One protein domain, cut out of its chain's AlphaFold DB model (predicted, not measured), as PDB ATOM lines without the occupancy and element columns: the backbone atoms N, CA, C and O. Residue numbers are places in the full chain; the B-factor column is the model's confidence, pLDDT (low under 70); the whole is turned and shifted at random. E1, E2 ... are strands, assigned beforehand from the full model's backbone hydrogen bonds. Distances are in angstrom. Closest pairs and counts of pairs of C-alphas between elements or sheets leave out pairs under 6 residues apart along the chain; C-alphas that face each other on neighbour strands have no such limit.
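AT A GLANCE: This is residues 137 to 190 of the 904 residues of the protein "PriCT_1 domain-containing protein" of Candidatus Bathyarchaeota archaeon (UniProt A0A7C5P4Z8). A strongly twisted sheet of four strands in a meander, each strand the antiparallel neighbour of the one before, has a small three-strand sheet at one side, joined to it by tight links at both edges, E1 to E2 and E5 to E6, without closing into a barrel. The 54 printed residues hold seven named strands, E1 to E7, and no named helix: all strand. The sheets are E2 E3 E4 E5, antiparallel, and E1 E7 E6, mixed. The whole is compact, with a radius of gyration of the C-alphas of 10.6 A, and flat, spanning 30 by 24 by 12 A.

IN THESE COORDINATES: Find C-alpha 137 at (134.018, 113.454, 138.442), where E1, residues 137 to 139, begins. Next come E2, residues 142 to 144, E3, residues 150 to 155 and 16.6 A long, and E4, residues 160 to 165 and 16.3 A. E5, residues 172 to 175, measures 9.9 A; E6 holds residues 178 to 180. E7, residues 183 to 186, ends at C-alpha 186, (138.081, 108.530, 141.748).

HOW THE PARTS SIT: In the meander, look for N 143 and O 151, 3.1 A, in hairpin E2 and E3; N 154 and O 161, 2.8 A, in hairpin E3 and E4; and N 164 and O 173, 2.8 A, in hairpin E4 and E5. In the other sheet, E1 and E7 are parallel, with N 138 and O 184 at 2.8 A. Hairpin E6 and E7 has N 185 and O 178 at 2.8 A. E1 and E2 are apart, and E5 and E6 meet only through their link. Between E4 and E7 the closest C-alphas, those of Tyr 161 and Arg 186, are 7.9 A apart.

THE WHOLE: The C-alphas of Gln 168 and Ser 190 are farthest apart, 31.9 A. The printed part has no cut and no long link. Mean pLDDT of the printed part is 95.6; no printed residue is under 70.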
ATOM      1  N   VAL A 137     133.452 114.707 137.924       90.94
ATOM      2  CA  VAL A 137     134.018 113.454 138.442       90.94
ATOM      3  C   VAL A 137     134.715 112.690 137.314       90.94
ATOM      4  O   VAL A 137     134.112 112.421 136.273       90.94
ATOM      5  N   VAL A 138     135.978 112.321 137.517       93.25
ATOM      6  CA  VAL A 138     136.786 111.526 136.584       93.25
ATOM      7  C   VAL A 138     137.169 110.209 137.247       93.25
ATOM      8  O   VAL A 138     137.874 110.190 138.253       93.25
ATOM      9  N   HIS A 139     136.737 109.098 136.652       95.31
ATOM     10  CA  HIS A 139     137.197 107.767 137.037       95.31
ATOM     11  C   HIS A 139     138.458 107.414 136.250       95.31
ATOM     12  O   HIS A 139     138.412 107.331 135.020       95.31
ATOM     13  N   THR A 140     139.583 107.238 136.940       95.62
ATOM     14  CA  THR A 140     140.871 106.916 136.315       95.62
ATOM     15  C   THR A 140     141.720 106.063 137.253       95.62
ATOM     16  O   THR A 140     141.693 106.294 138.461       95.62
ATOM     17  N   PRO A 141     142.495 105.099 136.731       96.38
ATOM     18  CA  PRO A 141     143.336 104.250 137.564       96.38
ATOM     19  C   PRO A 141     144.684 104.923 137.895       96.38
ATOM     20  O   PRO A 141     145.425 104.454 138.752       96.38
ATOM     21  N   SER A 142     145.062 105.994 137.187       96.94
ATOM     22  CA  SER A 142     146.218 106.836 137.515       96.94
ATOM     23  C   SER A 142     146.138 108.206 136.843       96.94
ATOM     24  O   SER A 142     145.382 108.384 135.881       96.94
ATOM     25  N   ALA A 143     146.888 109.178 137.363       95.88
ATOM     26  CA  ALA A 143     147.075 110.500 136.766       95.88
ATOM     27  C   ALA A 143     148.273 111.237 137.388       95.88
ATOM     28  O   ALA A 143     148.629 111.011 138.544       95.88
ATOM     29  N   GLU A 144     148.838 112.172 136.628       96.69
ATOM     30  CA  GLU A 144     149.613 113.290 137.167       96.69
ATOM     31  C   GLU A 144     148.639 114.451 137.391       96.69
ATOM     32  O   GLU A 144     147.977 114.905 136.454       96.69
ATOM     33  N   LEU A 145     148.483 114.865 138.646       95.81
ATOM     34  CA  LEU A 145     147.587 115.943 139.044       95.81
ATOM     35  C   LEU A 145     148.171 117.309 138.639       95.81
ATOM     36  O   LEU A 145     149.390 117.431 138.510       95.81
ATOM     37  N   PRO A 146     147.336 118.355 138.477       93.31
ATOM     38  CA  PRO A 146     147.806 119.701 138.123       93.31
ATOM     39  C   PRO A 146     148.872 120.279 139.067       93.31
ATOM     40  O   PRO A 146     149.741 121.032 138.641       93.31
ATOM     41  N   ASP A 147     148.847 119.878 140.341       91.94
ATOM     42  CA  ASP A 147     149.830 120.271 141.359       91.94
ATOM     43  C   ASP A 147     151.123 119.425 141.345       91.94
ATOM     44  O   ASP A 147     151.988 119.576 142.210       91.94
ATOM     45  N   GLY A 148     151.266 118.528 140.366       93.62
ATOM     46  CA  GLY A 148     152.423 117.658 140.172       93.62
ATOM     47  C   GLY A 148     152.416 116.379 141.012       93.62
ATOM     48  O   GLY A 148     153.332 115.568 140.867       93.62
ATOM     49  N   ARG A 149     151.419 116.154 141.879       97.00
ATOM     50  CA  ARG A 149     151.285 114.873 142.592       97.00
ATOM     51  C   ARG A 149     150.928 113.747 141.625       97.00
ATOM     52  O   ARG A 149     150.194 113.945 140.662       97.00
ATOM     53  N   LEU A 150     151.402 112.542 141.914       98.06
ATOM     54  CA  LEU A 150     151.059 111.342 141.150       98.06
ATOM     55  C   LEU A 150     150.037 110.522 141.931       98.06
ATOM     56  O   LEU A 150     150.221 110.289 143.126       98.06
ATOM     57  N   ILE A 151     148.979 110.069 141.263       98.12
ATOM     58  CA  ILE A 151     148.003 109.141 141.840       98.12
ATOM     59  C   ILE A 151     148.041 107.805 141.109       98.12
ATOM     60  O   ILE A 151     148.059 107.760 139.878       98.12
ATOM     61  N   GLU A 152     148.034 106.718 141.871       98.31
ATOM     62  CA  GLU A 152     148.030 105.344 141.365       98.31
ATOM     63  C   GLU A 152     147.000 104.510 142.124       98.31
ATOM     64  O   GLU A 152     146.941 104.542 143.352       98.31
ATOM     65  N   GLU A 153     146.162 103.781 141.398       98.25
ATOM     66  CA  GLU A 153     145.116 102.937 141.967       98.25
ATOM     67  C   GLU A 153     145.696 101.708 142.680       98.25
ATOM     68  O   GLU A 153     146.589 101.023 142.173       98.25
ATOM     69  N   ALA A 154     145.154 101.420 143.860       98.38
ATOM     70  CA  ALA A 154     145.541 100.323 144.727       98.38
ATOM     71  C   ALA A 154     144.311  99.609 145.303       98.38
ATOM     72  O   ALA A 154     143.234 100.196 145.446       98.38
ATOM     73  N   PHE A 155     144.488  98.336 145.653       98.19
ATOM     74  CA  PHE A 155     143.461  97.496 146.262       98.19
ATOM     75  C   PHE A 155     144.073  96.617 147.354       98.19
ATOM     76  O   PHE A 155     144.985  95.832 147.095       98.19
ATOM     77  N   ASP A 156     143.565  96.731 148.580       95.38
ATOM     78  CA  ASP A 156     144.059  95.988 149.751       95.38
ATOM     79  C   ASP A 156     143.299  94.675 150.023       95.38
ATOM     80  O   ASP A 156     143.501  94.030 151.052       95.38
ATOM     81  N   GLY A 157     142.421  94.271 149.102       93.62
ATOM     82  CA  GLY A 157     141.507  93.141 149.275       93.62
ATOM     83  C   GLY A 157     140.131  93.537 149.817       93.62
ATOM     84  O   GLY A 157     139.213  92.717 149.785       93.62
ATOM     85  N   LYS A 158     139.953  94.784 150.271       94.62
ATOM     86  CA  LYS A 158     138.692  95.301 150.814       94.62
ATOM     87  C   LYS A 158     138.244  96.590 150.127       94.62
ATOM     88  O   LYS A 158     137.126  96.641 149.610       94.62
ATOM     89  N   ASP A 159     139.099  97.605 150.117       96.62
ATOM     90  CA  ASP A 159     138.829  98.945 149.604       96.62
ATOM     91  C   ASP A 159     139.733  99.244 148.394       96.62
ATOM     92  O   ASP A 159     140.923  98.923 148.388       96.62
ATOM     93  N   VAL A 160     139.166  99.888 147.369       97.69
ATOM     94  CA  VAL A 160     139.923 100.461 146.245       97.69
ATOM     95  C   VAL A 160     140.183 101.941 146.542       97.69
ATOM     96  O   VAL A 160     139.263 102.668 146.925       97.69
ATOM     97  N   TYR A 161     141.428 102.389 146.397       98.38
ATOM     98  CA  TYR A 161     141.859 103.754 146.722       98.38
ATOM     99  C   TYR A 161     143.047 104.198 145.863       98.38
ATOM    100  O   TYR A 161     143.634 103.406 145.133       98.38
ATOM    101  N   PHE A 162     143.429 105.469 145.968       98.69
ATOM    102  CA  PHE A 162     144.672 105.993 145.413       98.69
ATOM    103  C   PHE A 162     145.811 105.957 146.427       98.69
ATOM    104  O   PHE A 162     145.639 106.360 147.580       98.69
ATOM    105  N   LEU A 163     146.988 105.550 145.962       98.62
ATOM    106  CA  LEU A 163     148.273 105.968 146.505       98.62
ATOM    107  C   LEU A 163     148.610 107.330 145.893       98.62
ATOM    108  O   LEU A 163     148.680 107.458 144.673       98.62
ATOM    109  N   VAL A 164     148.788 108.339 146.739       98.38
ATOM    110  CA  VAL A 164     149.021 109.731 146.348       98.38
ATOM    111  C   VAL A 164     150.450 110.097 146.706       98.38
ATOM    112  O   VAL A 164     150.765 110.276 147.879       98.38
ATOM    113  N   TYR A 165     151.314 110.202 145.704       98.38
ATOM    114  CA  TYR A 165     152.716 110.552 145.870       98.38
ATOM    115  C   TYR A 165     152.954 112.037 145.622       98.38
ATOM    116  O   TYR A 165     152.579 112.584 144.583       98.38
ATOM    117  N   ASN A 166     153.625 112.683 146.570       96.94
ATOM    118  CA  ASN A 166     154.093 114.051 146.440       96.94
ATOM    119  C   ASN A 166     155.592 114.050 146.081       96.94
ATOM    120  O   ASN A 166     156.416 113.747 146.947       96.94
ATOM    121  N   PRO A 167     155.975 114.409 144.840       94.50
ATOM    122  CA  PRO A 167     157.369 114.337 144.414       94.50
ATOM    123  C   PRO A 167     158.289 115.355 145.094       94.50
ATOM    124  O   PRO A 167     159.498 115.153 145.096       94.50
ATOM    125  N   GLN A 168     157.753 116.433 145.670       92.50
ATOM    126  CA  GLN A 168     158.546 117.445 146.373       92.50
ATOM    127  C   GLN A 168     158.950 116.992 147.781       92.50
ATOM    128  O   GLN A 168     160.020 117.351 148.262       92.50
ATOM    129  N   THR A 169     158.099 116.215 148.451       94.75
ATOM    130  CA  THR A 169     158.325 115.750 149.834       94.75
ATOM    131  C   THR A 169     158.703 114.275 149.923       94.75
ATOM    132  O   THR A 169     159.154 113.823 150.972       94.75
ATOM    133  N   GLY A 170     158.483 113.504 148.855       93.06
ATOM    134  CA  GLY A 170     158.634 112.050 148.839       93.06
ATOM    135  C   GLY A 170     157.538 111.295 149.604       93.06
ATOM    136  O   GLY A 170     157.606 110.072 149.716       93.06
ATOM    137  N   ARG A 171     156.534 111.996 150.148       95.56
ATOM    138  CA  ARG A 171     155.467 111.408 150.966       95.56
ATOM    139  C   ARG A 171     154.425 110.687 150.107       95.56
ATOM    140  O   ARG A 171     154.093 111.146 149.014       95.56
ATOM    141  N   ILE A 172     153.886 109.588 150.643       97.56
ATOM    142  CA  ILE A 172     152.782 108.823 150.054       97.56
ATOM    143  C   ILE A 172     151.616 108.774 151.036       97.56
ATOM    144  O   ILE A 172     151.776 108.317 152.167       97.56
ATOM    145  N   ASP A 173     150.442 109.201 150.586       96.94
ATOM    146  CA  ASP A 173     149.191 109.132 151.342       96.94
ATOM    147  C   ASP A 173     148.182 108.201 150.647       96.94
ATOM    148  O   ASP A 173     148.286 107.927 149.451       96.94
ATOM    149  N   LYS A 174     147.188 107.703 151.392       97.75
ATOM    150  CA  LYS A 174     146.060 106.930 150.843       97.75
ATOM    151  C   LYS A 174     144.811 107.806 150.788       97.75
ATOM    152  O   LYS A 174     144.478 108.442 151.786       97.75
ATOM    153  N   ALA A 175     144.092 107.801 149.668       97.38
ATOM    154  CA  ALA A 175     142.869 108.590 149.511       97.38
ATOM    155  C   ALA A 175     141.800 107.855 148.690       97.38
ATOM    156  O   ALA A 175     142.108 107.256 147.665       97.38
ATOM    157  N   LYS A 176     140.531 107.916 149.116       96.88
ATOM    158  CA  LYS A 176     139.402 107.318 148.371       96.88
ATOM    159  C   LYS A 176     139.001 108.136 147.143       96.88
ATOM    160  O   LYS A 176     138.511 107.588 146.163       96.88
ATOM    161  N   GLU A 177     139.223 109.440 147.206       96.31
ATOM    162  CA  GLU A 177     139.063 110.385 146.110       96.31
ATOM    163  C   GLU A 177     139.984 111.580 146.355       96.31
ATOM    164  O   GLU A 177     140.413 111.815 147.487       96.31
ATOM    165  N   ILE A 178     140.312 112.307 145.292       96.44
ATOM    166  CA  ILE A 178     141.134 113.514 145.362       96.44
ATOM    167  C   ILE A 178     140.464 114.604 144.539       96.44
ATOM    168  O   ILE A 178     140.174 114.399 143.362       96.44
ATOM    169  N   GLU A 179     140.249 115.765 145.147       94.38
ATOM    170  CA  GLU A 179     139.769 116.957 144.457       94.38
ATOM    171  C   GLU A 179     140.927 117.929 144.230       94.38
ATOM    172  O   GLU A 179     141.612 118.327 145.175       94.38
ATOM    173  N   VAL A 180     141.157 118.296 142.969       92.38
ATOM    174  CA  VAL A 180     142.127 119.323 142.570       92.38
ATOM    175  C   VAL A 180     141.507 120.137 141.441       92.38
ATOM    176  O   VAL A 180     140.987 119.568 140.484       92.38
ATOM    177  N   GLU A 181     141.541 121.466 141.571       88.56
ATOM    178  CA  GLU A 181     141.037 122.410 140.557       88.56
ATOM    179  C   GLU A 181     139.582 122.133 140.105       88.56
ATOM    180  O   GLU A 181     139.244 122.242 138.928       88.56
ATOM    181  N   GLY A 182     138.701 121.748 141.039       83.62
ATOM    182  CA  GLY A 182     137.278 121.486 140.762       83.62
ATOM    183  C   GLY A 182     136.991 120.180 140.004       83.62
ATOM    184  O   GLY A 182     135.858 119.951 139.563       83.62
ATOM    185  N   VAL A 183     137.997 119.313 139.844       91.81
ATOM    186  CA  VAL A 183     137.860 117.951 139.310       91.81
ATOM    187  C   VAL A 183     138.040 116.950 140.446       91.81
ATOM    188  O   VAL A 183     139.060 116.963 141.135       91.81
ATOM    189  N   ILE A 184     137.068 116.049 140.613       95.06
ATOM    190  CA  ILE A 184     137.135 114.961 141.594       95.06
ATOM    191  C   ILE A 184     137.618 113.700 140.881       95.06
ATOM    192  O   ILE A 184     136.903 113.120 140.062       95.06
ATOM    193  N   TYR A 185     138.822 113.253 141.208       96.50
ATOM    194  CA  TYR A 185     139.383 111.996 140.734       96.50
ATOM    195  C   TYR A 185     138.947 110.855 141.648       96.50
ATOM    196  O   TYR A 185     139.081 110.940 142.872       96.50
ATOM    197  N   ARG A 186     138.464 109.763 141.049       97.06
ATOM    198  CA  ARG A 186     138.081 108.530 141.748       97.06
ATOM    199  C   ARG A 186     138.733 107.306 141.109       97.06
ATOM    200  O   ARG A 186     138.826 107.258 139.879       97.06
ATOM    201  N   PRO A 187     139.136 106.307 141.909       97.12
ATOM    202  CA  PRO A 187     139.567 105.032 141.363       97.12
ATOM    203  C   PRO A 187     138.385 104.285 140.711       97.12
ATOM    204  O   PRO A 187     137.212 104.667 140.837       97.12
ATOM    205  N   ILE A 188     138.694 103.224 139.974       96.31
ATOM    206  CA  ILE A 188     137.765 102.358 139.247       96.31
ATOM    207  C   ILE A 188     137.455 101.116 140.097       96.31
ATOM    208  O   ILE A 188     137.948 100.010 139.864       96.31
ATOM    209  N   ASP A 189     136.544 101.275 141.056       94.81
ATOM    210  CA  ASP A 189     136.004 100.132 141.792       94.81
ATOM    211  C   ASP A 189     135.061  99.306 140.898       94.81
ATOM    212  O   ASP A 189     133.989  99.763 140.491       94.81
ATOM    213  N   SER A 190     135.491  98.095 140.540       94.50
ATOM    214  CA  SER A 190     134.856  97.274 139.508       94.50
ATOM    215  C   SER A 190     135.034  95.770 139.757       94.50
ATOM    216  O   SER A 190     135.956  95.359 140.473       94.50
TER     217      SER A 190